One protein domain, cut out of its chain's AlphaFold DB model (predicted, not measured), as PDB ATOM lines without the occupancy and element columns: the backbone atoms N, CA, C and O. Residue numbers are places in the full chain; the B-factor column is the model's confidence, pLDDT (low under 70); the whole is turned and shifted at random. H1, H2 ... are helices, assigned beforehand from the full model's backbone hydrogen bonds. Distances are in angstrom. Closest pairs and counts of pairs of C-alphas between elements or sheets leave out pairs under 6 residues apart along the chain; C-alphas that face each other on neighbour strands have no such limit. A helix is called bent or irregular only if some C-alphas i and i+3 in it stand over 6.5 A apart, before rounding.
ATOM      1  N   LYS A  51     -25.782 -42.286 -34.052       39.25
ATOM      2  CA  LYS A  51     -25.164 -41.516 -35.153       39.25
ATOM      3  C   LYS A  51     -26.061 -40.408 -35.710       39.25
ATOM      4  O   LYS A  51     -25.556 -39.347 -36.065       39.25
ATOM      5  N   THR A  52     -27.367 -40.644 -35.795       41.66
ATOM      6  CA  THR A  52     -28.337 -39.675 -36.330       41.66
ATOM      7  C   THR A  52     -28.587 -38.516 -35.369       41.66
ATOM      8  O   THR A  52     -28.762 -37.388 -35.820       41.66
ATOM      9  N   ASP A  53     -28.530 -38.768 -34.061       50.12
ATOM     10  CA  ASP A  53     -28.821 -37.761 -33.035       50.12
ATOM     11  C   ASP A  53     -27.661 -36.761 -32.841       50.12
ATOM     12  O   ASP A  53     -27.867 -35.559 -32.673       50.12
ATOM     13  N   LEU A  54     -26.417 -37.238 -32.970       53.03
ATOM     14  CA  LEU A  54     -25.185 -36.446 -32.840       53.03
ATOM     15  C   LEU A  54     -25.083 -35.309 -33.871       53.03
ATOM     16  O   LEU A  54     -24.791 -34.166 -33.520       53.03
ATOM     17  N   ILE A  55     -25.337 -35.614 -35.147       52.06
ATOM     18  CA  ILE A  55     -25.236 -34.639 -36.243       52.06
ATOM     19  C   ILE A  55     -26.474 -33.731 -36.273       52.06
ATOM     20  O   ILE A  55     -26.331 -32.527 -36.494       52.06
ATOM     21  N   ALA A  56     -27.672 -34.270 -36.014       52.69
ATOM     22  CA  ALA A  56     -28.924 -33.506 -35.988       52.69
ATOM     23  C   ALA A  56     -28.964 -32.472 -34.845       52.69
ATOM     24  O   ALA A  56     -29.374 -31.330 -35.055       52.69
ATOM     25  N   THR A  57     -28.468 -32.833 -33.656       57.88
ATOM     26  CA  THR A  57     -28.405 -31.918 -32.504       57.88
ATOM     27  C   THR A  57     -27.476 -30.731 -32.778       57.88
ATOM     28  O   THR A  57     -27.812 -29.588 -32.474       57.88
ATOM     29  N   CYS A  58     -26.332 -30.968 -33.431       64.44
ATOM     30  CA  CYS A  58     -25.341 -29.919 -33.678       64.44
ATOM     31  C   CYS A  58     -25.554 -29.124 -34.978       64.44
ATOM     32  O   CYS A  58     -25.059 -28.002 -35.092       64.44
ATOM     33  N   THR A  59     -26.345 -29.625 -35.936       54.31
ATOM     34  CA  THR A  59     -26.705 -28.874 -37.160       54.31
ATOM     35  C   THR A  59     -27.632 -27.688 -36.884       54.31
ATOM     36  O   THR A  59     -27.559 -26.688 -37.596       54.31
ATOM     37  N   LYS A  60     -28.433 -27.717 -35.810       52.88
ATOM     38  CA  LYS A  60     -29.284 -26.586 -35.392       52.88
ATOM     39  C   LYS A  60     -28.477 -25.306 -35.108       52.88
ATOM     40  O   LYS A  60     -28.919 -24.214 -35.462       52.88
ATOM     41  N   TYR A  61     -27.260 -25.432 -34.577       44.44
ATOM     42  CA  TYR A  61     -26.358 -24.301 -34.300       44.44
ATOM     43  C   TYR A  61     -25.570 -23.816 -35.521       44.44
ATOM     44  O   TYR A  61     -25.095 -22.684 -35.528       44.44
ATOM     45  N   ALA A  62     -25.479 -24.621 -36.582       41.53
ATOM     46  CA  ALA A  62     -24.973 -24.146 -37.867       41.53
ATOM     47  C   ALA A  62     -26.004 -23.273 -38.613       41.53
ATOM     48  O   ALA A  62     -25.625 -22.520 -39.506       41.53
ATOM     49  N   ILE A  63     -27.298 -23.368 -38.257       33.16
ATOM     50  CA  ILE A  63     -28.412 -22.828 -39.058       33.16
ATOM     51  C   ILE A  63     -29.226 -21.733 -38.326       33.16
ATOM     52  O   ILE A  63     -29.823 -20.896 -38.996       33.16
ATOM     53  N   GLN A  64     -29.244 -21.658 -36.986       31.41
ATOM     54  CA  GLN A  64     -30.118 -20.715 -36.245       31.41
ATOM     55  C   GLN A  64     -29.467 -19.417 -35.728       31.41
ATOM     56  O   GLN A  64     -30.138 -18.623 -35.070       31.41
ATOM     57  N   SER A  65     -28.201 -19.139 -36.033       31.70
ATOM     58  CA  SER A  65     -27.558 -17.882 -35.623       31.70
ATOM     59  C   SER A  65     -27.845 -16.766 -36.643       31.70
ATOM     60  O   SER A  65     -27.135 -16.633 -37.636       31.70
ATOM     61  N   THR A  66     -28.898 -15.968 -36.427       30.83
ATOM     62  CA  THR A  66     -29.112 -14.681 -37.131       30.83
ATOM     63  C   THR A  66     -28.229 -13.560 -36.582       30.83
ATOM     64  O   THR A  66     -27.968 -12.575 -37.272       30.83
ATOM     65  N   GLU A  67     -27.694 -13.725 -35.376       30.98
ATOM     66  CA  GLU A  67     -26.470 -13.041 -34.983       30.98
ATOM     67  C   GLU A  67     -25.334 -13.648 -35.804       30.98
ATOM     68  O   GLU A  67     -25.240 -14.870 -35.906       30.98
ATOM     69  N   LYS A  68     -24.490 -12.823 -36.438       29.80
ATOM     70  CA  LYS A  68     -23.258 -13.298 -37.095       29.80
ATOM     71  C   LYS A  68     -22.639 -14.369 -36.201       29.80
ATOM     72  O   LYS A  68     -22.501 -14.052 -35.020       29.80
ATOM     73  N   PRO A  69     -22.289 -15.570 -36.711       35.88
ATOM     74  CA  PRO A  69     -21.714 -16.626 -35.891       35.88
ATOM     75  C   PRO A  69     -20.606 -15.982 -35.079       35.88
ATOM     76  O   PRO A  69     -19.597 -15.564 -35.660       35.88
ATOM     77  N   VAL A  70     -20.855 -15.788 -33.775       39.06
ATOM     78  CA  VAL A  70     -19.845 -15.274 -32.859       39.06
ATOM     79  C   VAL A  70     -18.702 -16.213 -33.099       39.06
ATOM     80  O   VAL A  70     -18.865 -17.422 -32.963       39.06
ATOM     81  N   HIS A  71     -17.640 -15.648 -33.656       35.88
ATOM     82  CA  HIS A  71     -16.562 -16.369 -34.276       35.88
ATOM     83  C   HIS A  71     -16.046 -17.463 -33.330       35.88
ATOM     84  O   HIS A  71     -15.053 -17.273 -32.643       35.88
ATOM     85  N   LEU A  72     -16.603 -18.673 -33.432       40.66
ATOM     86  CA  LEU A  72     -15.915 -19.933 -33.171       40.66
ATOM     87  C   LEU A  72     -14.870 -20.154 -34.293       40.66
ATOM     88  O   LEU A  72     -14.653 -21.266 -34.749       40.66
ATOM     89  N   LYS A  73     -14.232 -19.068 -34.768       33.94
ATOM     90  CA  LYS A  73     -13.056 -19.040 -35.648       33.94
ATOM     91  C   LYS A  73     -11.764 -19.220 -34.846       33.94
ATOM     92  O   LYS A  73     -10.690 -18.890 -35.335       33.94
ATOM     93  N   ALA A  74     -11.829 -19.710 -33.612       43.59
ATOM     94  CA  ALA A  74     -10.655 -20.398 -33.113       43.59
ATOM     95  C   ALA A  74     -10.577 -21.671 -33.953       43.59
ATOM     96  O   ALA A  74     -11.349 -22.600 -33.714       43.59
ATOM     97  N   GLU A  75      -9.723 -21.671 -34.984       42.62
ATOM     98  CA  GLU A  75      -9.351 -22.905 -35.667       42.62
ATOM     99  C   GLU A  75      -9.123 -23.970 -34.588       42.62
ATOM    100  O   GLU A  75      -8.499 -23.671 -33.558       42.62
ATOM    101  N   PRO A  76      -9.686 -25.177 -34.747       48.28
ATOM    102  CA  PRO A  76      -9.401 -26.268 -33.841       48.28
ATOM    103  C   PRO A  76      -7.921 -26.591 -34.003       48.28
ATOM    104  O   PRO A  76      -7.505 -27.368 -34.856       48.28
ATOM    105  N   LEU A  77      -7.106 -25.934 -33.189       52.00
ATOM    106  CA  LEU A  77      -5.729 -26.291 -32.998       52.00
ATOM    107  C   LEU A  77      -5.767 -27.668 -32.340       52.00
ATOM    108  O   LEU A  77      -5.916 -27.793 -31.128       52.00
ATOM    109  N   CYS A  78      -5.607 -28.717 -33.144       58.50
ATOM    110  CA  CYS A  78      -5.353 -30.074 -32.654       58.50
ATOM    111  C   CYS A  78      -3.979 -30.188 -31.953       58.50
ATOM    112  O   CYS A  78      -3.480 -31.283 -31.702       58.50
ATOM    113  N   THR A  79      -3.360 -29.037 -31.654       49.28
ATOM    114  CA  THR A  79      -2.269 -28.835 -30.703       49.28
ATOM    115  C   THR A  79      -2.764 -28.755 -29.259       49.28
ATOM    116  O   THR A  79      -1.952 -28.624 -28.362       49.28
ATOM    117  N   GLU A  80      -4.071 -28.779 -29.001       52.38
ATOM    118  CA  GLU A  80      -4.628 -29.121 -27.691       52.38
ATOM    119  C   GLU A  80      -5.012 -30.602 -27.707       52.38
ATOM    120  O   GLU A  80      -5.178 -31.206 -28.768       52.38
ATOM    121  N   SER A  81      -5.203 -31.214 -26.541       49.62
ATOM    122  CA  SER A  81      -5.567 -32.637 -26.459       49.62
ATOM    123  C   SER A  81      -6.899 -32.988 -27.120       49.62
ATOM    124  O   SER A  81      -7.267 -34.158 -27.143       49.62
ATOM    125  N   GLY A  82      -7.648 -31.965 -27.562       52.56
ATOM    126  CA  GLY A  82      -9.014 -32.017 -28.083       52.56
ATOM    127  C   GLY A  82      -9.957 -32.825 -27.194       52.56
ATOM    128  O   GLY A  82     -10.991 -33.313 -27.648       52.56
ATOM    129  N   SER A  83      -9.601 -32.961 -25.917       64.62
ATOM    130  CA  SER A  83     -10.405 -33.653 -24.932       64.62
ATOM    131  C   SER A  83     -11.556 -32.761 -24.496       64.62
ATOM    132  O   SER A  83     -11.498 -31.528 -24.567       64.62
ATOM    133  N   SER A  84     -12.598 -33.391 -23.965       73.62
ATOM    134  CA  SER A  84     -13.786 -32.709 -23.456       73.62
ATOM    135  C   SER A  84     -13.473 -31.611 -22.438       73.62
ATOM    136  O   SER A  84     -14.222 -30.648 -22.312       73.62
ATOM    137  N   LEU A  85     -12.334 -31.716 -21.753       74.94
ATOM    138  CA  LEU A  85     -11.879 -30.732 -20.786       74.94
ATOM    139  C   LEU A  85     -11.332 -29.443 -21.421       74.94
ATOM    140  O   LEU A  85     -11.545 -28.373 -20.866       74.94
ATOM    141  N   ASP A  86     -10.675 -29.500 -22.584       75.31
ATOM    142  CA  ASP A  86     -10.254 -28.261 -23.270       75.31
ATOM    143  C   ASP A  86     -11.476 -27.458 -23.714       75.31
ATOM    144  O   ASP A  86     -11.552 -26.244 -23.516       75.31
ATOM    145  N   GLN A  87     -12.481 -28.163 -24.233       80.88
ATOM    146  CA  GLN A  87     -13.747 -27.551 -24.620       80.88
ATOM    147  C   GLN A  87     -14.523 -27.036 -23.406       80.88
ATOM    148  O   GLN A  87     -15.073 -25.945 -23.479       80.88
ATOM    149  N   LEU A  88     -14.498 -27.740 -22.267       81.75
ATOM    150  CA  LEU A  88     -15.075 -27.233 -21.019       81.75
ATOM    151  C   LEU A  88     -14.391 -25.939 -20.559       81.75
ATOM    152  O   LEU A  88     -15.073 -24.973 -20.237       81.75
ATOM    153  N   ILE A  89     -13.056 -25.885 -20.558       79.69
ATOM    154  CA  ILE A  89     -12.304 -24.684 -20.162       79.69
ATOM    155  C   ILE A  89     -12.636 -23.506 -21.086       79.69
ATOM    156  O   ILE A  89     -12.902 -22.402 -20.606       79.69
ATOM    157  N   ARG A  90     -12.672 -23.739 -22.404       80.06
ATOM    158  CA  ARG A  90     -13.058 -22.725 -23.399       80.06
ATOM    159  C   ARG A  90     -14.510 -22.285 -23.233       80.06
ATOM    160  O   ARG A  90     -14.791 -21.093 -23.300       80.06
ATOM    161  N   PHE A  91     -15.421 -23.226 -23.000       84.81
ATOM    162  CA  PHE A  91     -16.830 -22.949 -22.743       84.81
ATOM    163  C   PHE A  91     -16.996 -22.064 -21.510       84.81
ATOM    164  O   PHE A  91     -17.663 -21.035 -21.589       84.81
ATOM    165  N   ILE A  92     -16.332 -22.407 -20.404       83.31
ATOM    166  CA  ILE A  92     -16.375 -21.605 -19.183       83.31
ATOM    167  C   ILE A  92     -15.829 -20.202 -19.457       83.31
ATOM    168  O   ILE A  92     -16.469 -19.230 -19.090       83.31
ATOM    169  N   GLY A  93     -14.694 -20.081 -20.152       79.56
ATOM    170  CA  GLY A  93     -14.072 -18.781 -20.422       79.56
ATOM    171  C   GLY A  93     -14.815 -17.877 -21.415       79.56
ATOM    172  O   GLY A  93     -14.631 -16.664 -21.353       79.56
ATOM    173  N   ASN A  94     -15.614 -18.436 -22.332       78.81
ATOM    174  CA  ASN A  94     -16.187 -17.680 -23.457       78.81
ATOM    175  C   ASN A  94     -17.722 -17.642 -23.490       78.81
ATOM    176  O   ASN A  94     -18.288 -16.728 -24.087       78.81
ATOM    177  N   HIS A  95     -18.393 -18.641 -22.917       77.62
ATOM    178  CA  HIS A  95     -19.830 -18.855 -23.109       77.62
ATOM    179  C   HIS A  95     -20.611 -18.947 -21.800       77.62
ATOM    180  O   HIS A  95     -21.757 -18.506 -21.763       77.62
ATOM    181  N   PHE A  96     -20.027 -19.496 -20.735       82.38
ATOM    182  CA  PHE A  96     -20.729 -19.669 -19.468       82.38
ATOM    183  C   PHE A  96     -20.902 -18.339 -18.727       82.38
ATOM    184  O   PHE A  96     -19.926 -17.650 -18.438       82.38
ATOM    185  N   LYS A  97     -22.146 -18.012 -18.366       82.44
ATOM    186  CA  LYS A  97     -22.484 -16.880 -17.494       82.44
ATOM    187  C   LYS A  97     -23.315 -17.380 -16.324       82.44
ATOM    188  O   LYS A  97     -24.488 -17.718 -16.490       82.44
ATOM    189  N   SER A  98     -22.735 -17.423 -15.128       77.25
ATOM    190  CA  SER A  98     -23.383 -18.083 -13.992       77.25
ATOM    191  C   SER A  98     -24.633 -17.347 -13.491       77.25
ATOM    192  O   SER A  98     -25.550 -17.966 -12.945       77.25
ATOM    193  N   GLN A  99     -24.737 -16.041 -13.756       76.56
ATOM    194  CA  GLN A  99     -25.926 -15.231 -13.469       76.56
ATOM    195  C   GLN A  99     -27.204 -15.748 -14.160       76.56
ATOM    196  O   GLN A  99     -28.309 -15.496 -13.684       76.56
ATOM    197  N   GLU A 100     -27.072 -16.525 -15.237       80.69
ATOM    198  CA  GLU A 100     -28.193 -17.038 -16.031       80.69
ATOM    199  C   GLU A 100     -28.674 -18.437 -15.589       80.69
ATOM    200  O   GLU A 100     -29.668 -18.961 -16.089       80.69
ATOM    201  N   CYS A 101     -28.031 -19.035 -14.583       83.50
ATOM    202  CA  CYS A 101     -28.304 -20.387 -14.081       83.50
ATOM    203  C   CYS A 101     -29.651 -20.583 -13.347       83.50
ATOM    204  O   CYS A 101     -29.824 -21.559 -12.623       83.50
ATOM    205  N   GLY A 102     -30.608 -19.659 -13.476       77.69
ATOM    206  CA  GLY A 102     -31.947 -19.763 -12.878       77.69
ATOM    207  C   GLY A 102     -33.012 -20.389 -13.786       77.69
ATOM    208  O   GLY A 102     -34.141 -20.587 -13.347       77.69
ATOM    209  N   ASN A 103     -32.688 -20.675 -15.051       85.06
ATOM    210  CA  ASN A 103     -33.657 -21.083 -16.068       85.06
ATOM    211  C   ASN A 103     -33.266 -22.430 -16.700       85.06
ATOM    212  O   ASN A 103     -32.179 -22.570 -17.263       85.06
ATOM    213  N   SER A 104     -34.174 -23.410 -16.669       84.56
ATOM    214  CA  SER A 104     -33.958 -24.741 -17.259       84.56
ATOM    215  C   SER A 104     -33.654 -24.696 -18.757       84.56
ATOM    216  O   SER A 104     -32.886 -25.519 -19.253       84.56
ATOM    217  N   ASN A 105     -34.215 -23.720 -19.475       86.69
ATOM    218  CA  ASN A 105     -33.961 -23.540 -20.904       86.69
ATOM    219  C   ASN A 105     -32.517 -23.091 -21.162       86.69
ATOM    220  O   ASN A 105     -31.927 -23.475 -22.167       86.69
ATOM    221  N   ILE A 106     -31.930 -22.329 -20.235       84.38
ATOM    222  CA  ILE A 106     -30.538 -21.871 -20.321       84.38
ATOM    223  C   ILE A 106     -29.578 -23.027 -20.033       84.38
ATOM    224  O   ILE A 106     -28.594 -23.197 -20.746       84.38
ATOM    225  N   ILE A 107     -29.897 -23.883 -19.058       86.56
ATOM    226  CA  ILE A 107     -29.129 -25.113 -18.804       86.56
ATOM    227  C   ILE A 107     -29.137 -26.013 -20.043       86.56
ATOM    228  O   ILE A 107     -28.082 -26.504 -20.446       86.56
ATOM    229  N   ALA A 108     -30.299 -26.206 -20.677       85.00
ATOM    230  CA  ALA A 108     -30.410 -26.990 -21.906       85.00
ATOM    231  C   ALA A 108     -29.569 -26.388 -23.047       85.00
ATOM    232  O   ALA A 108     -28.783 -27.101 -23.667       85.00
ATOM    233  N   TYR A 109     -29.660 -25.072 -23.251       87.12
ATOM    234  CA  TYR A 109     -28.865 -24.339 -24.238       87.12
ATOM    235  C   TYR A 109     -27.352 -24.489 -24.012       87.12
ATOM    236  O   TYR A 109     -26.613 -24.870 -24.918       87.12
ATOM    237  N   TYR A 110     -26.875 -24.267 -22.785       88.31
ATOM    238  CA  TYR A 110     -25.460 -24.431 -22.446       88.31
ATOM    239  C   TYR A 110     -24.979 -25.877 -22.574       88.31
ATOM    240  O   TYR A 110     -23.854 -26.114 -23.013       88.31
ATOM    241  N   THR A 111     -25.840 -26.841 -22.243       88.50
ATOM    242  CA  THR A 111     -25.554 -28.266 -22.439       88.50
ATOM    243  C   THR A 111     -25.329 -28.564 -23.917       88.50
ATOM    244  O   THR A 111     -24.329 -29.185 -24.268       88.50
ATOM    245  N   GLU A 112     -26.229 -28.096 -24.784       84.12
ATOM    246  CA  GLU A 112     -26.122 -28.275 -26.232       84.12
ATOM    247  C   GLU A 112     -24.849 -27.640 -26.800       84.12
ATOM    248  O   GLU A 112     -24.120 -28.299 -27.543       84.12
ATOM    249  N   ILE A 113     -24.527 -26.406 -26.402       85.31
ATOM    250  CA  ILE A 113     -23.305 -25.720 -26.846       85.31
ATOM    251  C   ILE A 113     -22.056 -26.507 -26.464       85.31
ATOM    252  O   ILE A 113     -21.215 -26.787 -27.323       85.31
ATOM    253  N   LEU A 114     -21.919 -26.859 -25.183       86.00
ATOM    254  CA  LEU A 114     -20.736 -27.560 -24.699       86.00
ATOM    255  C   LEU A 114     -20.615 -28.938 -25.362       86.00
ATOM    256  O   LEU A 114     -19.537 -29.301 -25.830       86.00
ATOM    257  N   TYR A 115     -21.717 -29.678 -25.473       84.38
ATOM    258  CA  TYR A 115     -21.728 -30.987 -26.118       84.38
ATOM    259  C   TYR A 115     -21.290 -30.912 -27.585       84.38
ATOM    260  O   TYR A 115     -20.406 -31.659 -28.006       84.38
ATOM    261  N   CYS A 116     -21.835 -29.969 -28.354       80.19
ATOM    262  CA  CYS A 116     -21.468 -29.802 -29.757       80.19
ATOM    263  C   CYS A 116     -20.032 -29.308 -29.944       80.19
ATOM    264  O   CYS A 116     -19.353 -29.728 -30.879       80.19
ATOM    265  N   SER A 117     -19.531 -28.467 -29.037       81.50
ATOM    266  CA  SER A 117     -18.128 -28.048 -29.012       81.50
ATOM    267  C   SER A 117     -17.187 -29.238 -28.781       81.50
ATOM    268  O   SER A 117     -16.209 -29.389 -29.514       81.50
ATOM    269  N   ILE A 118     -17.517 -30.126 -27.835       79.56
ATOM    270  CA  ILE A 118     -16.791 -31.383 -27.590       79.56
ATOM    271  C   ILE A 118     -16.813 -32.269 -28.836       79.56
ATOM    272  O   ILE A 118     -15.761 -32.721 -29.286       79.56
ATOM    273  N   LEU A 119     -17.993 -32.486 -29.415       76.25
ATOM    274  CA  LEU A 119     -18.160 -33.355 -30.573       76.25
ATOM    275  C   LEU A 119     -17.397 -32.847 -31.801       76.25
ATOM    276  O   LEU A 119     -16.732 -33.634 -32.475       76.25
ATOM    277  N   ASN A 120     -17.469 -31.547 -32.089       74.94
ATOM    278  CA  ASN A 120     -16.776 -30.944 -33.225       74.94
ATOM    279  C   ASN A 120     -15.258 -31.030 -33.061       74.94
ATOM    280  O   ASN A 120     -14.574 -31.439 -33.998       74.94
ATOM    281  N   ALA A 121     -14.729 -30.703 -31.877       75.06
ATOM    282  CA  ALA A 121     -13.298 -30.818 -31.601       75.06
ATOM    283  C   ALA A 121     -12.813 -32.265 -31.759       75.06
ATOM    284  O   ALA A 121     -11.805 -32.512 -32.420       75.06
ATOM    285  N   HIS A 122     -13.576 -33.220 -31.221       72.81
ATOM    286  CA  HIS A 122     -13.286 -34.639 -31.366       72.81
ATOM    287  C   HIS A 122     -13.307 -35.061 -32.839       72.81
ATOM    288  O   HIS A 122     -12.350 -35.653 -33.318       72.81
ATOM    289  N   THR A 123     -14.350 -34.692 -33.588       70.56
ATOM    290  CA  THR A 123     -14.512 -35.063 -35.002       70.56
ATOM    291  C   THR A 123     -13.396 -34.498 -35.874       70.56
ATOM    292  O   THR A 123     -12.819 -35.237 -36.665       70.56
ATOM    293  N   ILE A 124     -13.064 -33.211 -35.729       69.19
ATOM    294  CA  ILE A 124     -12.050 -32.550 -36.561       69.19
ATOM    295  C   ILE A 124     -10.651 -33.081 -36.242       69.19
ATOM    296  O   ILE A 124      -9.886 -33.381 -37.157       69.19
ATOM    297  N   CYS A 125     -10.322 -33.256 -34.959       66.31
ATOM    298  CA  CYS A 125      -8.993 -33.723 -34.567       66.31
ATOM    299  C   CYS A 125      -8.789 -35.232 -34.732       66.31
ATOM    300  O   CYS A 125      -7.645 -35.685 -34.781       66.31
ATOM    301  N   LEU A 126      -9.868 -36.005 -34.889       61.94
ATOM    302  CA  LEU A 126      -9.804 -37.442 -35.151       61.94
ATOM    303  C   LEU A 126     -10.099 -37.865 -36.581       61.94
ATOM    304  O   LEU A 126      -9.758 -38.988 -36.943       61.94
ATOM    305  N   GLN A 127     -10.685 -37.003 -37.411       52.31
ATOM    306  CA  GLN A 127     -10.978 -37.324 -38.808       52.31
ATOM    307  C   GLN A 127      -9.769 -37.862 -39.601       52.31
ATOM    308  O   GLN A 127      -9.952 -38.835 -40.334       52.31
ATOM    309  N   PRO A 128      -8.537 -37.341 -39.429       51.34
ATOM    310  CA  PRO A 128      -7.353 -37.891 -40.097       51.34
ATOM    311  C   PRO A 128      -6.975 -39.314 -39.645       51.34
ATOM    312  O   PRO A 128      -6.218 -39.989 -40.332       51.34
ATOM    313  N   TYR A 129      -7.499 -39.777 -38.505       47.38
ATOM    314  CA  TYR A 129      -7.237 -41.089 -37.902       47.38
ATOM    315  C   TYR A 129      -8.489 -41.989 -37.876       47.38
ATOM    316  O   TYR A 129      -8.484 -43.041 -37.238       47.38
ATOM    317  N   ALA A 130      -9.571 -41.606 -38.566       41.97
ATOM    318  CA  ALA A 130     -10.877 -42.268 -38.500       41.97
ATOM    319  C   ALA A 130     -10.868 -43.749 -38.939       41.97
ATOM    320  O   ALA A 130     -11.717 -44.523 -38.494       41.97
ATOM    321  N   GLU A 131      -9.892 -44.181 -39.745       46.62
ATOM    322  CA  GLU A 131      -9.696 -45.607 -40.051       46.62
ATOM    323  C   GLU A 131      -9.173 -46.409 -38.846       46.62
ATOM    324  O   GLU A 131      -9.560 -47.565 -38.677       46.62
ATOM    325  N   ALA A 132      -8.396 -45.795 -37.946       41.19
ATOM    326  CA  ALA A 132      -7.974 -46.405 -36.682       41.19
ATOM    327  C   ALA A 132      -9.093 -46.391 -35.614       41.19
ATOM    328  O   ALA A 132      -9.141 -47.271 -34.751       41.19
ATOM    329  N   LEU A 133     -10.040 -45.446 -35.714       41.12
ATOM    330  CA  LEU A 133     -11.179 -45.292 -34.794       41.12
ATOM    331  C   LEU A 133     -12.408 -46.134 -35.090       41.12
ATOM    332  O   LEU A 133     -13.313 -46.183 -34.261       41.12
ATOM    333  N   LYS A 134     -12.421 -46.902 -36.181       43.69
ATOM    334  CA  LYS A 134     -13.424 -47.967 -36.334       43.69
ATOM    335  C   LYS A 134     -13.384 -48.976 -35.173       43.69
ATOM    336  O   LYS A 134     -14.395 -49.620 -34.915       43.69
ATOM    337  N   ASN A 135     -12.247 -49.056 -34.469       40.06
ATOM    338  CA  ASN A 135     -12.001 -49.958 -33.345       40.06
ATOM    339  C   ASN A 135     -11.754 -49.248 -32.000       40.06
ATOM    340  O   ASN A 135     -11.590 -49.932 -30.993       40.06
ATOM    341  N   THR A 136     -11.684 -47.913 -31.950       40.72
ATOM    342  CA  THR A 136     -11.509 -47.193 -30.676       40.72
ATOM    343  C   THR A 136     -12.879 -46.745 -30.183       40.72
ATOM    344  O   THR A 136     -13.559 -45.962 -30.840       40.72
ATOM    345  N   ASN A 137     -13.296 -47.315 -29.053       44.78
ATOM    346  CA  ASN A 137     -14.594 -47.107 -28.427       44.78
ATOM    347  C   ASN A 137     -15.016 -45.631 -28.430       44.78
ATOM    348  O   ASN A 137     -14.307 -44.761 -27.930       44.78
ATOM    349  N   THR A 138     -16.251 -45.379 -28.860       48.03
ATOM    350  CA  THR A 138     -17.008 -44.126 -28.685       48.03
ATOM    351  C   THR A 138     -17.164 -43.679 -27.218       48.03
ATOM    352  O   THR A 138     -17.813 -42.675 -26.948       48.03
ATOM    353  N   GLU A 139     -16.575 -44.403 -26.265       51.44
ATOM    354  CA  GLU A 139     -16.587 -44.144 -24.819       51.44
ATOM    355  C   GLU A 139     -15.839 -42.868 -24.410       51.44
ATOM    356  O   GLU A 139     -16.009 -42.395 -23.288       51.44
ATOM    357  N   THR A 140     -15.020 -42.286 -25.290       59.91
ATOM    358  CA  THR A 140     -14.257 -41.071 -24.964       59.91
ATOM    359  C   THR A 140     -15.074 -39.785 -25.059       59.91
ATOM    360  O   THR A 140     -14.654 -38.768 -24.507       59.91
ATOM    361  N   VAL A 141     -16.222 -39.798 -25.747       71.31
ATOM    362  CA  VAL A 141     -17.118 -38.635 -25.822       71.31
ATOM    363  C   VAL A 141     -18.168 -38.745 -24.710       71.31
ATOM    364  O   VAL A 141     -18.892 -39.740 -24.656       71.31
ATOM    365  N   PRO A 142     -18.291 -37.751 -23.810       74.81
ATOM    366  CA  PRO A 142     -19.309 -37.772 -22.771       74.81
ATOM    367  C   PRO A 142     -20.703 -37.716 -23.392       74.81
ATOM    368  O   PRO A 142     -20.930 -37.007 -24.369       74.81
ATOM    369  N   THR A 143     -21.662 -38.426 -22.799       80.50
ATOM    370  CA  THR A 143     -23.065 -38.341 -23.220       80.50
ATOM    371  C   THR A 143     -23.642 -36.959 -22.915       80.50
ATOM    372  O   THR A 143     -23.206 -36.280 -21.984       80.50
ATOM    373  N   MET A 144     -24.695 -36.572 -23.636       82.38
ATOM    374  CA  MET A 144     -25.425 -35.323 -23.386       82.38
ATOM    375  C   MET A 144     -25.878 -35.183 -21.923       82.38
ATOM    376  O   MET A 144     -25.803 -34.106 -21.341       82.38
ATOM    377  N   SER A 145     -26.299 -36.287 -21.296       83.88
ATOM    378  CA  SER A 145     -26.691 -36.306 -19.882       83.88
ATOM    379  C   SER A 145     -25.515 -36.009 -18.943       83.88
ATOM    380  O   SER A 145     -25.685 -35.227 -18.010       83.88
ATOM    381  N   LYS A 146     -24.316 -36.551 -19.211       83.69
ATOM    382  CA  LYS A 146     -23.102 -36.212 -18.448       83.69
ATOM    383  C   LYS A 146     -22.739 -34.732 -18.621       83.69
ATOM    384  O   LYS A 146     -22.429 -34.061 -17.643       83.69
ATOM    385  N   VAL A 147     -22.841 -34.197 -19.841       85.94
ATOM    386  CA  VAL A 147     -22.618 -32.761 -20.093       85.94
ATOM    387  C   VAL A 147     -23.634 -31.904 -19.340       85.94
ATOM    388  O   VAL A 147     -23.256 -30.912 -18.723       85.94
ATOM    389  N   ARG A 148     -24.905 -32.313 -19.307       88.88
ATOM    390  CA  ARG A 148     -25.942 -31.600 -18.559       88.88
ATOM    391  C   ARG A 148     -25.623 -31.527 -17.071       88.88
ATOM    392  O   ARG A 148     -25.711 -30.451 -16.492       88.88
ATOM    393  N   GLN A 149     -25.192 -32.640 -16.479       88.44
ATOM    394  CA  GLN A 149     -24.776 -32.685 -15.075       88.44
ATOM    395  C   GLN A 149     -23.586 -31.760 -14.793       88.44
ATOM    396  O   GLN A 149     -23.551 -31.123 -13.746       88.44
ATOM    397  N   ILE A 150     -22.634 -31.637 -15.726       88.06
ATOM    398  CA  ILE A 150     -21.535 -30.668 -15.614       88.06
ATOM    399  C   ILE A 150     -22.076 -29.234 -15.560       88.06
ATOM    400  O   ILE A 150     -21.654 -28.462 -14.702       88.06
ATOM    401  N   ILE A 151     -23.004 -28.873 -16.452       89.62
ATOM    402  CA  ILE A 151     -23.606 -27.530 -16.471       89.62
ATOM    403  C   ILE A 151     -24.409 -27.269 -15.193       89.62
ATOM    404  O   ILE A 151     -24.289 -26.195 -14.609       89.62
ATOM    405  N   GLU A 152     -25.194 -28.243 -14.733       89.88
ATOM    406  CA  GLU A 152     -25.956 -28.149 -13.485       89.88
ATOM    407  C   GLU A 152     -25.024 -27.969 -12.275       89.88
ATOM    408  O   GLU A 152     -25.246 -27.068 -11.468       89.88
ATOM    409  N   ASP A 153     -23.932 -28.736 -12.186       88.75
ATOM    410  CA  ASP A 153     -22.936 -28.587 -11.120       88.75
ATOM    411  C   ASP A 153     -22.232 -27.216 -11.191       88.75
ATOM    412  O   ASP A 153     -22.099 -26.546 -10.166       88.75
ATOM    413  N   LEU A 154     -21.847 -26.735 -12.383       87.69
ATOM    414  CA  LEU A 154     -21.302 -25.377 -12.560       87.69
ATOM    415  C   LEU A 154     -22.290 -24.299 -12.100       87.69
ATOM    416  O   LEU A 154     -21.908 -23.343 -11.427       87.69
ATOM    417  N   CYS A 155     -23.568 -24.468 -12.433       88.19
ATOM    418  CA  CYS A 155     -24.631 -23.562 -12.028       88.19
ATOM    419  C   CYS A 155     -24.876 -23.569 -10.518       88.19
ATOM    420  O   CYS A 155     -25.083 -22.508  -9.930       88.19
ATOM    421  N   ASN A 156     -24.807 -24.733  -9.873       88.19
ATOM    422  CA  ASN A 156     -24.928 -24.855  -8.421       88.19
ATOM    423  C   ASN A 156     -23.764 -24.170  -7.695       88.19
ATOM    424  O   ASN A 156     -23.952 -23.576  -6.635       88.19
ATOM    425  N   MET A 157     -22.571 -24.198  -8.289       84.19
ATOM    426  CA  MET A 157     -21.379 -23.566  -7.725       84.19
ATOM    427  C   MET A 157     -21.298 -22.059  -7.986       84.19
ATOM    428  O   MET A 157     -20.388 -21.426  -7.460       84.19
ATOM    429  N   LYS A 158     -22.232 -21.456  -8.739       81.44
ATOM    430  CA  LYS A 158     -22.146 -20.063  -9.224       81.44
ATOM    431  C   LYS A 158     -21.740 -19.029  -8.175       81.44
ATOM    432  O   LYS A 158     -20.921 -18.164  -8.445       81.44
ATOM    433  N   HIS A 159     -22.278 -19.141  -6.963       80.88
ATOM    434  CA  HIS A 159     -22.033 -18.185  -5.880       80.88
ATOM    435  C   HIS A 159     -20.618 -18.278  -5.294       80.88
ATOM    436  O   HIS A 159     -20.190 -17.381  -4.579       80.88
ATOM    437  N   MET A 160     -19.914 -19.368  -5.590       80.81
ATOM    438  CA  MET A 160     -18.554 -19.655  -5.139       80.81
ATOM    439  C   MET A 160     -17.527 -19.393  -6.248       80.81
ATOM    440  O   MET A 160     -16.330 -19.580  -6.032       80.81
ATOM    441  N   LEU A 161     -17.972 -19.004  -7.448       79.00
ATOM    442  CA  LEU A 161     -17.101 -18.706  -8.578       79.00
ATOM    443  C   LEU A 161     -16.828 -17.202  -8.627       79.00
ATOM    444  O   LEU A 161     -17.715 -16.403  -8.915       79.00
ATOM    445  N   GLU A 162     -15.578 -16.806  -8.411       83.94
ATOM    446  CA  GLU A 162     -15.129 -15.448  -8.726       83.94
ATOM    447  C   GLU A 162     -14.904 -15.314 -10.239       83.94
ATOM    448  O   GLU A 162     -13.770 -15.405 -10.714       83.94
ATOM    449  N   GLU A 163     -15.984 -15.142 -11.008       78.62
ATOM    450  CA  GLU A 163     -15.973 -15.163 -12.482       78.62
ATOM    451  C   GLU A 163     -14.872 -14.282 -13.095       78.62
ATOM    452  O   GLU A 163     -14.051 -14.763 -13.880       78.62
ATOM    453  N   ASP A 164     -14.779 -13.019 -12.665       83.56
ATOM    454  CA  ASP A 164     -13.800 -12.046 -13.169       83.56
ATOM    455  C   ASP A 164     -12.345 -12.463 -12.932       83.56
ATOM    456  O   ASP A 164     -11.440 -12.120 -13.709       83.56
ATOM    457  N   CYS A 165     -12.082 -13.153 -11.821       86.31
ATOM    458  CA  CYS A 165     -10.754 -13.668 -11.539       86.31
ATOM    459  C   CYS A 165     -10.511 -14.961 -12.320       86.31
ATOM    460  O   CYS A 165      -9.491 -15.076 -13.009       86.31
ATOM    461  N   MET A 166     -11.459 -15.901 -12.285       84.12
ATOM    462  CA  MET A 166     -11.340 -17.181 -12.974       84.12
ATOM    463  C   MET A 166     -11.106 -16.999 -14.469       84.12
ATOM    464  O   MET A 166     -10.153 -17.562 -14.993       84.12
ATOM    465  N   PHE A 167     -11.900 -16.184 -15.167       81.94
ATOM    466  CA  PHE A 167     -11.755 -16.007 -16.616       81.94
ATOM    467  C   PHE A 167     -10.395 -15.416 -16.997       81.94
ATOM    468  O   PHE A 167      -9.775 -15.851 -17.973       81.94
ATOM    469  N   ARG A 168      -9.860 -14.495 -16.183       83.06
ATOM    470  CA  ARG A 168      -8.478 -14.009 -16.340       83.06
ATOM    471  C   ARG A 168      -7.450 -15.119 -16.147       83.06
ATOM    472  O   ARG A 168      -6.421 -15.118 -16.824       83.06
ATOM    473  N   ARG A 169      -7.714 -16.056 -15.236       86.44
ATOM    474  CA  ARG A 169      -6.805 -17.149 -14.880       86.44
ATOM    475  C   ARG A 169      -6.929 -18.394 -15.763       86.44
ATOM    476  O   ARG A 169      -5.935 -19.091 -15.928       86.44
ATOM    477  N   LEU A 170      -8.057 -18.641 -16.428       82.19
ATOM    478  CA  LEU A 170      -8.238 -19.807 -17.307       82.19
ATOM    479  C   LEU A 170      -7.254 -19.825 -18.487       82.19
ATOM    480  O   LEU A 170      -6.814 -20.895 -18.906       82.19
ATOM    481  N   LYS A 171      -6.817 -18.653 -18.967       79.12
ATOM    482  CA  LYS A 171      -5.728 -18.558 -19.958       79.12
ATOM    483  C   LYS A 171      -4.403 -19.125 -19.430       79.12
ATOM    484  O   LYS A 171      -3.652 -19.723 -20.195       79.12
ATOM    485  N   TYR A 172      -4.124 -18.969 -18.134       84.62
ATOM    486  CA  TYR A 172      -2.939 -19.553 -17.498       84.62
ATOM    487  C   TYR A 172      -3.064 -21.067 -17.389       84.62
ATOM    488  O   TYR A 172      -2.088 -21.758 -17.651       84.62
ATOM    489  N   VAL A 173      -4.256 -21.579 -17.068       84.44
ATOM    490  CA  VAL A 173      -4.508 -23.026 -17.012       84.44
ATOM    491  C   VAL A 173      -4.231 -23.665 -18.372       84.44
ATOM    492  O   VAL A 173      -3.460 -24.613 -18.452       84.44
ATOM    493  N   SER A 174      -4.792 -23.104 -19.449       80.31
ATOM    494  CA  SER A 174      -4.557 -23.589 -20.817       80.31
ATOM    495  C   SER A 174      -3.064 -23.592 -21.178       80.31
ATOM    496  O   SER A 174      -2.542 -24.607 -21.640       80.31
ATOM    497  N   ARG A 175      -2.344 -22.504 -20.873       83.62
ATOM    498  CA  ARG A 175      -0.898 -22.414 -21.118       83.62
ATOM    499  C   ARG A 175      -0.080 -23.399 -20.275       83.62
ATOM    500  O   ARG A 175       0.854 -23.994 -20.799       83.62
ATOM    501  N   CYS A 176      -0.412 -23.567 -18.996       87.69
ATOM    502  CA  CYS A 176       0.234 -24.538 -18.109       87.69
ATOM    503  C   CYS A 176       0.098 -25.952 -18.676       87.69
ATOM    504  O   CYS A 176       1.093 -26.653 -18.825       87.69
ATOM    505  N   VAL A 177      -1.117 -26.332 -19.088       83.94
ATOM    506  CA  VAL A 177      -1.378 -27.651 -19.677       83.94
ATOM    507  C   VAL A 177      -0.521 -27.869 -20.918       83.94
ATOM    508  O   VAL A 177       0.080 -28.929 -21.054       83.94
ATOM    509  N   GLN A 178      -0.429 -26.872 -21.800       82.19
ATOM    510  CA  GLN A 178       0.410 -26.968 -22.991       82.19
ATOM    511  C   GLN A 178       1.886 -27.200 -22.631       82.19
ATOM    512  O   GLN A 178       2.492 -28.130 -23.157       82.19
ATOM    513  N   ILE A 179       2.446 -26.404 -21.713       85.94
ATOM    514  CA  ILE A 179       3.852 -26.516 -21.288       85.94
ATOM    515  C   ILE A 179       4.138 -27.895 -20.681       85.94
ATOM    516  O   ILE A 179       5.130 -28.534 -21.032       85.94
ATOM    517  N   GLU A 180       3.267 -28.378 -19.797       86.62
ATOM    518  CA  GLU A 180       3.447 -29.670 -19.130       86.62
ATOM    519  C   GLU A 180       3.343 -30.846 -20.108       86.62
ATOM    520  O   GLU A 180       4.144 -31.782 -20.057       86.62
ATOM    521  N   VAL A 181       2.400 -30.795 -21.052       82.75
ATOM    522  CA  VAL A 181       2.283 -31.819 -22.099       82.75
ATOM    523  C   VAL A 181       3.509 -31.786 -23.017       82.75
ATOM    524  O   VAL A 181       4.080 -32.842 -23.288       82.75
ATOM    525  N   GLU A 182       3.972 -30.605 -23.446       83.50
ATOM    526  CA  GLU A 182       5.204 -30.461 -24.238       83.50
ATOM    527  C   GLU A 182       6.412 -31.064 -23.505       83.50
ATOM    528  O   GLU A 182       7.159 -31.851 -24.089       83.50
ATOM    529  N   SER A 183       6.562 -30.773 -22.210       86.12
ATOM    530  CA  SER A 183       7.626 -31.316 -21.358       86.12
ATOM    531  C   SER A 183       7.611 -32.849 -21.314       86.12
ATOM    532  O   SER A 183       8.635 -33.500 -21.549       86.12
ATOM    533  N   VAL A 184       6.438 -33.455 -21.097       84.12
ATOM    534  CA  VAL A 184       6.283 -34.919 -21.084       84.12
ATOM    535  C   VAL A 184       6.647 -35.540 -22.429       84.12
ATOM    536  O   VAL A 184       7.336 -36.562 -22.471       84.12
ATOM    537  N   LEU A 185       6.227 -34.928 -23.533       81.62
ATOM    538  CA  LEU A 185       6.527 -35.428 -24.873       81.62
ATOM    539  C   LEU A 185       8.021 -35.375 -25.191       81.62
ATOM    540  O   LEU A 185       8.561 -36.349 -25.720       81.62
ATOM    541  N   VAL A 186       8.700 -34.291 -24.806       86.62
ATOM    542  CA  VAL A 186      10.156 -34.159 -24.943       86.62
ATOM    543  C   VAL A 186      10.873 -35.255 -24.156       86.62
ATOM    544  O   VAL A 186      11.734 -35.934 -24.716       86.62
ATOM    545  N   MET A 187      10.475 -35.506 -22.903       86.31
ATOM    546  CA  MET A 187      11.049 -36.590 -22.091       86.31
ATOM    547  C   MET A 187      10.860 -37.972 -22.729       86.31
ATOM    548  O   MET A 187      11.727 -38.836 -22.613       86.31
ATOM    549  N   GLN A 188       9.750 -38.186 -23.436       86.56
ATOM    550  CA  GLN A 188       9.459 -39.438 -24.137       86.56
ATOM    551  C   GLN A 188      10.050 -39.504 -25.554       86.56
ATOM    552  O   GLN A 188       9.837 -40.499 -26.249       86.56
ATOM    553  N   SER A 189      10.769 -38.468 -26.007       88.56
ATOM    554  CA  SER A 189      11.237 -38.330 -27.396       88.56
ATOM    555  C   SER A 189      10.105 -38.450 -28.430       88.56
ATOM    556  O   SER A 189      10.287 -38.992 -29.521       88.56
ATOM    557  N   ARG A 190       8.911 -37.956 -28.086       80.31
ATOM    558  CA  ARG A 190       7.723 -37.953 -28.947       80.31
ATOM    559  C   ARG A 190       7.439 -36.544 -29.455       80.31
ATOM    560  O   ARG A 190       7.706 -35.554 -28.783       80.31
ATOM    561  N   LYS A 191       6.873 -36.453 -30.658       78.44
ATOM    562  CA  LYS A 191       6.337 -35.195 -31.197       78.44
ATOM    563  C   LYS A 191       4.892 -35.022 -30.742       78.44
ATOM    564  O   LYS A 191       4.195 -36.014 -30.545       78.44
ATOM    565  N   TRP A 192       4.448 -33.774 -30.616       76.25
ATOM    566  CA  TRP A 192       3.058 -33.471 -30.284       76.25
ATOM    567  C   TRP A 192       2.115 -33.940 -31.390       76.25
ATOM    568  O   TRP A 192       2.172 -33.444 -32.516       76.25
ATOM    569  N   THR A 193       1.215 -34.858 -31.050       69.44
ATOM    570  CA  THR A 193       0.055 -35.233 -31.860       69.44
ATOM    571  C   THR A 193      -1.180 -35.379 -30.967       69.44
ATOM    572  O   THR A 193      -1.100 -35.436 -29.738       69.44
ATOM    573  N   TYR A 194      -2.365 -35.425 -31.571       62.97
ATOM    574  CA  TYR A 194      -3.576 -35.743 -30.822       62.97
ATOM    575  C   TYR A 194      -3.460 -37.157 -30.222       62.97
ATOM    576  O   TYR A 194      -3.090 -38.101 -30.921       62.97
ATOM    577  N   GLY A 195      -3.751 -37.303 -28.925       63.88
ATOM    578  CA  GLY A 195      -3.726 -38.595 -28.228       63.88
ATOM    579  C   GLY A 195      -2.335 -39.175 -27.932       63.88
ATOM    580  O   GLY A 195      -2.247 -40.338 -27.552       63.88
ATOM    581  N   THR A 196      -1.240 -38.412 -28.086       69.38
ATOM    582  CA  THR A 196       0.115 -38.920 -27.773       69.38
ATOM    583  C   THR A 196       0.318 -39.220 -26.284       69.38
ATOM    584  O   THR A 196       1.132 -40.080 -25.935       69.38
ATOM    585  N   ILE A 197      -0.399 -38.496 -25.420       71.12
ATOM    586  CA  ILE A 197      -0.463 -38.734 -23.977       71.12
ATOM    587  C   ILE A 197      -1.748 -39.500 -23.673       71.12
ATOM    588  O   ILE A 197      -2.810 -39.171 -24.207       71.12
ATOM    589  N   ASP A 198      -1.654 -40.513 -22.811       73.06
ATOM    590  CA  ASP A 198      -2.818 -41.267 -22.364       73.06
ATOM    591  C   ASP A 198      -3.814 -40.379 -21.595       73.06
ATOM    592  O   ASP A 198      -3.462 -39.367 -20.981       73.06
ATOM    593  N   ALA A 199      -5.089 -40.766 -21.620       70.94
ATOM    594  CA  ALA A 199      -6.168 -39.962 -21.052       70.94
ATOM    595  C   ALA A 199      -5.994 -39.680 -19.547       70.94
ATOM    596  O   ALA A 199      -6.399 -38.615 -19.075       70.94
ATOM    597  N   CYS A 200      -5.383 -40.598 -18.793       75.62
ATOM    598  CA  CYS A 200      -5.228 -40.469 -17.346       75.62
ATOM    599  C   CYS A 200      -4.123 -39.487 -16.988       75.62
ATOM    600  O   CYS A 200      -4.353 -38.561 -16.210       75.62
ATOM    601  N   ARG A 201      -2.961 -39.611 -17.627       79.12
ATOM    602  CA  ARG A 201      -1.869 -38.656 -17.464       79.12
ATOM    603  C   ARG A 201      -2.282 -37.257 -17.893       79.12
ATOM    604  O   ARG A 201      -1.941 -36.271 -17.242       79.12
ATOM    605  N   HIS A 202      -3.072 -37.166 -18.959       77.75
ATOM    606  CA  HIS A 202      -3.602 -35.890 -19.400       77.75
ATOM    607  C   HIS A 202      -4.538 -35.259 -18.358       77.75
ATOM    608  O   HIS A 202      -4.497 -34.048 -18.127       77.75
ATOM    609  N   LEU A 203      -5.390 -36.063 -17.727       78.19
ATOM    610  CA  LEU A 203      -6.281 -35.602 -16.669       78.19
ATOM    611  C   LEU A 203      -5.504 -35.117 -15.436       78.19
ATOM    612  O   LEU A 203      -5.841 -34.064 -14.902       78.19
ATOM    613  N   GLU A 204      -4.447 -35.827 -15.028       81.88
ATOM    614  CA  GLU A 204      -3.558 -35.421 -13.926       81.88
ATOM    615  C   GLU A 204      -2.947 -34.035 -14.159       81.88
ATOM    616  O   GLU A 204      -3.076 -33.154 -13.308       81.88
ATOM    617  N   ILE A 205      -2.343 -33.821 -15.334       85.19
ATOM    618  CA  ILE A 205      -1.738 -32.535 -15.716       85.19
ATOM    619  C   ILE A 205      -2.779 -31.417 -15.650       85.19
ATOM    620  O   ILE A 205      -2.534 -30.347 -15.095       85.19
ATOM    621  N   LYS A 206      -3.975 -31.664 -16.189       82.62
ATOM    622  CA  LYS A 206      -5.037 -30.657 -16.218       82.62
ATOM    623  C   LYS A 206      -5.566 -30.321 -14.828       82.62
ATOM    624  O   LYS A 206      -5.830 -29.153 -14.561       82.62
ATOM    625  N   VAL A 207      -5.699 -31.311 -13.946       86.25
ATOM    626  CA  VAL A 207      -6.072 -31.093 -12.541       86.25
ATOM    627  C   VAL A 207      -5.030 -30.227 -11.831       86.25
ATOM    628  O   VAL A 207      -5.406 -29.250 -11.184       86.25
ATOM    629  N   LEU A 208      -3.740 -30.537 -11.994       88.06
ATOM    630  CA  LEU A 208      -2.651 -29.759 -11.401       88.06
ATOM    631  C   LEU A 208      -2.660 -28.309 -11.904       88.06
ATOM    632  O   LEU A 208      -2.747 -27.377 -11.107       88.06
ATOM    633  N   CYS A 209      -2.672 -28.116 -13.223       88.81
ATOM    634  CA  CYS A 209      -2.686 -26.786 -13.826       88.81
ATOM    635  C   CYS A 209      -3.933 -25.973 -13.457       88.81
ATOM    636  O   CYS A 209      -3.852 -24.754 -13.303       88.81
ATOM    637  N   MET A 210      -5.092 -26.624 -13.311       87.69
ATOM    638  CA  MET A 210      -6.320 -25.964 -12.862       87.69
ATOM    639  C   MET A 210      -6.185 -25.471 -11.423       87.69
ATOM    640  O   MET A 210      -6.532 -24.326 -11.133       87.69
ATOM    641  N   TRP A 211      -5.655 -26.317 -10.535       90.19
ATOM    642  CA  TRP A 211      -5.386 -25.941  -9.153       90.19
ATOM    643  C   TRP A 211      -4.450 -24.735  -9.088       90.19
ATOM    644  O   TRP A 211      -4.823 -23.707  -8.530       90.19
ATOM    645  N   GLU A 212      -3.274 -24.824  -9.710       89.88
ATOM    646  CA  GLU A 212      -2.259 -23.766  -9.675       89.88
ATOM    647  C   GLU A 212      -2.745 -22.460 -10.312       89.88
ATOM    648  O   GLU A 212      -2.509 -21.373  -9.780       89.88
ATOM    649  N   GLY A 213      -3.465 -22.550 -11.434       89.50
ATOM    650  CA  GLY A 213      -3.969 -21.381 -12.145       89.50
ATOM    651  C   GLY A 213      -5.067 -20.637 -11.386       89.50
ATOM    652  O   GLY A 213      -5.092 -19.404 -11.415       89.50
ATOM    653  N   LEU A 214      -5.965 -21.360 -10.706       89.12
ATOM    654  CA  LEU A 214      -7.128 -20.782 -10.023       89.12
ATOM    655  C   LEU A 214      -6.902 -20.480  -8.538       89.12
ATOM    656  O   LEU A 214      -7.622 -19.645  -7.988       89.12
ATOM    657  N   GLN A 215      -5.902 -21.091  -7.892       91.31
ATOM    658  CA  GLN A 215      -5.572 -20.841  -6.483       91.31
ATOM    659  C   GLN A 215      -5.471 -19.344  -6.119       91.31
ATOM    660  O   GLN A 215      -5.929 -18.989  -5.030       91.31
ATOM    661  N   PRO A 216      -4.923 -18.453  -6.978       90.00
ATOM    662  CA  PRO A 216      -4.836 -17.025  -6.679       90.00
ATOM    663  C   PRO A 216      -6.176 -16.284  -6.638       90.00
ATOM    664  O   PRO A 216      -6.199 -15.159  -6.151       90.00
ATOM    665  N   CYS A 217      -7.248 -16.858  -7.190       85.25
ATOM    666  CA  CYS A 217      -8.596 -16.302  -7.066       85.25
ATOM    667  C   CYS A 217      -9.189 -16.711  -5.724       85.25
ATOM    668  O   CYS A 217      -9.440 -15.879  -4.866       85.25
ATOM    669  N   ASN A 218      -9.316 -18.020  -5.510       85.12
ATOM    670  CA  ASN A 218      -9.799 -18.592  -4.264       85.12
ATOM    671  C   ASN A 218      -9.459 -20.094  -4.248       85.12
ATOM    672  O   ASN A 218      -9.695 -20.814  -5.223       85.12
ATOM    673  N   ARG A 219      -8.904 -20.583  -3.130       86.31
ATOM    674  CA  ARG A 219      -8.559 -22.005  -2.949       86.31
ATOM    675  C   ARG A 219      -9.778 -22.922  -3.026       86.31
ATOM    676  O   ARG A 219      -9.664 -24.030  -3.539       86.31
ATOM    677  N   GLU A 220     -10.919 -22.473  -2.520       85.31
ATOM    678  CA  GLU A 220     -12.167 -23.234  -2.541       85.31
ATOM    679  C   GLU A 220     -12.688 -23.381  -3.972       85.31
ATOM    680  O   GLU A 220     -12.929 -24.498  -4.420       85.31
ATOM    681  N   THR A 221     -12.734 -22.286  -4.737       81.00
ATOM    682  CA  THR A 221     -13.084 -22.293  -6.166       81.00
ATOM    683  C   THR A 221     -12.163 -23.209  -6.974       81.00
ATOM    684  O   THR A 221     -12.637 -24.018  -7.772       81.00
ATOM    685  N   ALA A 222     -10.849 -23.136  -6.741       85.06
ATOM    686  CA  ALA A 222      -9.880 -24.017  -7.390       85.06
ATOM    687  C   ALA A 222     -10.141 -25.496  -7.050       85.06
ATOM    688  O   ALA A 222     -10.141 -26.348  -7.940       85.06
ATOM    689  N   GLY A 223     -10.424 -25.798  -5.779       85.06
ATOM    690  CA  GLY A 223     -10.755 -27.146  -5.314       85.06
ATOM    691  C   GLY A 223     -12.057 -27.685  -5.906       85.06
ATOM    692  O   GLY A 223     -12.104 -28.837  -6.334       85.06
ATOM    693  N   LEU A 224     -13.091 -26.847  -5.995       83.69
ATOM    694  CA  LEU A 224     -14.373 -27.180  -6.613       83.69
ATOM    695  C   LEU A 224     -14.223 -27.471  -8.108       83.69
ATOM    696  O   LEU A 224     -14.719 -28.489  -8.587       83.69
ATOM    697  N   MET A 225     -13.477 -26.636  -8.833       82.62
ATOM    698  CA  MET A 225     -13.204 -26.834 -10.258       82.62
ATOM    699  C   MET A 225     -12.415 -28.120 -10.515       82.62
ATOM    700  O   MET A 225     -12.782 -28.912 -11.384       82.62
ATOM    701  N   VAL A 226     -11.378 -28.379  -9.715       84.81
ATOM    702  CA  VAL A 226     -10.638 -29.649  -9.745       84.81
ATOM    703  C   VAL A 226     -11.555 -30.835  -9.445       84.81
ATOM    704  O   VAL A 226     -11.477 -31.859 -10.126       84.81
ATOM    705  N   GLY A 227     -12.441 -30.703  -8.456       80.62
ATOM    706  CA  GLY A 227     -13.413 -31.726  -8.080       80.62
ATOM    707  C   GLY A 227     -14.396 -32.043  -9.204       80.62
ATOM    708  O   GLY A 227     -14.571 -33.212  -9.546       80.62
ATOM    709  N   LEU A 228     -14.979 -31.016  -9.828       80.81
ATOM    710  CA  LEU A 228     -15.904 -31.150 -10.955       80.81
ATOM    711  C   LEU A 228     -15.242 -31.875 -12.132       80.81
ATOM    712  O   LEU A 228     -15.810 -32.815 -12.690       80.81
ATOM    713  N   ILE A 229     -14.010 -31.488 -12.460       73.62
ATOM    714  CA  ILE A 229     -13.223 -32.106 -13.530       73.62
ATOM    715  C   ILE A 229     -12.912 -33.570 -13.210       73.62
ATOM    716  O   ILE A 229     -13.124 -34.451 -14.043       73.62
ATOM    717  N   SER A 230     -12.455 -33.837 -11.988       73.62
ATOM    718  CA  SER A 230     -12.097 -35.185 -11.535       73.62
ATOM    719  C   SER A 230     -13.305 -36.120 -11.450       73.62
ATOM    720  O   SER A 230     -13.150 -37.332 -11.587       73.62
ATOM    721  N   LYS A 231     -14.500 -35.573 -11.201       73.12
ATOM    722  CA  LYS A 231     -15.759 -36.322 -11.112       73.12
ATOM    723  C   LYS A 231     -16.309 -36.669 -12.493       73.12
ATOM    724  O   LYS A 231     -16.662 -37.819 -12.726       73.12
ATOM    725  N   HIS A 232     -16.389 -35.692 -13.395       66.25
ATOM    726  CA  HIS A 232     -17.188 -35.837 -14.619       66.25
ATOM    727  C   HIS A 232     -16.392 -36.127 -15.882       66.25
ATOM    728  O   HIS A 232     -16.948 -36.646 -16.847       66.25
ATOM    729  N   LEU A 233     -15.101 -35.800 -15.894       64.19
ATOM    730  CA  LEU A 233     -14.245 -35.955 -17.073       64.19
ATOM    731  C   LEU A 233     -13.148 -37.001 -16.873       64.19
ATOM    732  O   LEU A 233     -12.252 -37.148 -17.703       64.19
ATOM    733  N   ARG A 234     -13.240 -37.759 -15.780       68.50
ATOM    734  CA  ARG A 234     -12.405 -38.922 -15.527       68.50
ATOM    735  C   ARG A 234     -12.878 -40.097 -16.373       68.50
ATOM    736  O   ARG A 234     -14.034 -40.499 -16.283       68.50
TER     737      ARG A 234
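AT A GLANCE: This is residues 51 to 234 of the 263 residues of an uncharacterized protein of Arion vulgaris (UniProt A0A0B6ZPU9). A short helix, H2, lies in the middle of a compact all-helix body, and five helices, H3, H4, H7, H6 and H5, form a horseshoe round it, open between the two long helices H3 and H5. H1 sits outside this horseshoe on H3, and the kinked end of H3 with the start of the next link, residues 130 to 139, sticks out. The printed part has 184 residues with seven named helices, H1 to H7 in chain order, and no named strand. The radius of gyration of the C-alphas is 16.5 A, and the C-alphas span 48 by 42 by 29 A.

IN THESE COORDINATES: H1, residues 51 to 63, begins with C-alpha 51 at (-25.164, -41.516, -35.153) and is 19.4 A long. H2 holds residues 84 to 94 and is 15.2 A long. H3, residues 104 to 133, is 35.3 A long, with C-alpha 104 at (-33.958, -24.741, -17.259). It has a kink of 82 degrees near residue 127 and is irregular, with C-alphas 128 and 131 8.1 A apart. H4, residues 144 to 156, measures 18.3 A. H5, residues 163 to 187, measures 35.8 A and has a kink of 28 degrees near residue 171. H6, residues 199 to 214, measures 22.1 A. H7, residues 219 to 232, measures 20.0 A and ends with C-alpha 232 at (-17.188, -35.837, -14.619).

HOW THE PARTS SIT: H3 is the hub, touching H1, H2 and H4. H1 touches it with residues 57 to 58 alone, the closest C-alphas being those of Cys 58 and Cys 116, 5.5 A apart. H2 and H3 form a helical hairpin at a steep tilt of 44 degrees, closest at the C-alphas of Ser 84 and Ile 118, 5.3 A. H3 touches H4 with residues 107 to 115 alone, closest at the C-alphas of Thr 111 and Arg 148, 5.1 A. H4 and H7 touch at a shallow tilt of 15 degrees, opposite ways, closest at the C-alphas of Ile 150 and His 232, 6.8 A. H6 and H7 form a hairpin at a shallow tilt of 19 degrees, with the C-alphas of Leu 214 and Ala 222 closest at 5.0 A. H5 and H6 form another, at a steep tilt of 42 degrees, with the C-alphas of Val 173 and Gly 213 closest at 5.2 A. H5 touches H2 with residues 167 to 174 alone, closest at the C-alphas of Gly 93 and Phe 167, 5.2 A. H3 and H5 are apart. Every O i to N i+4 pair is within hydrogen-bond range in H2, H4, H6 and H7; the counts are 22 of 26 in H3, 18 of 21 in H5 and 4 of 9 in H1, where 4 of 10 O i to N i+3 pairs are within range.

THE WHOLE: The two C-alphas farthest apart, those of Asn 103 and Ser 189, are 49.4 A from each other. The printed part has no cut. The links H1 to H2 and H5 to H6 are long, with 20 and 11 residues. Mean pLDDT of the printed part is 72.2, and residues 51 to 83, 124 to 140, 193 to 196 and 232 to 234 are under 70.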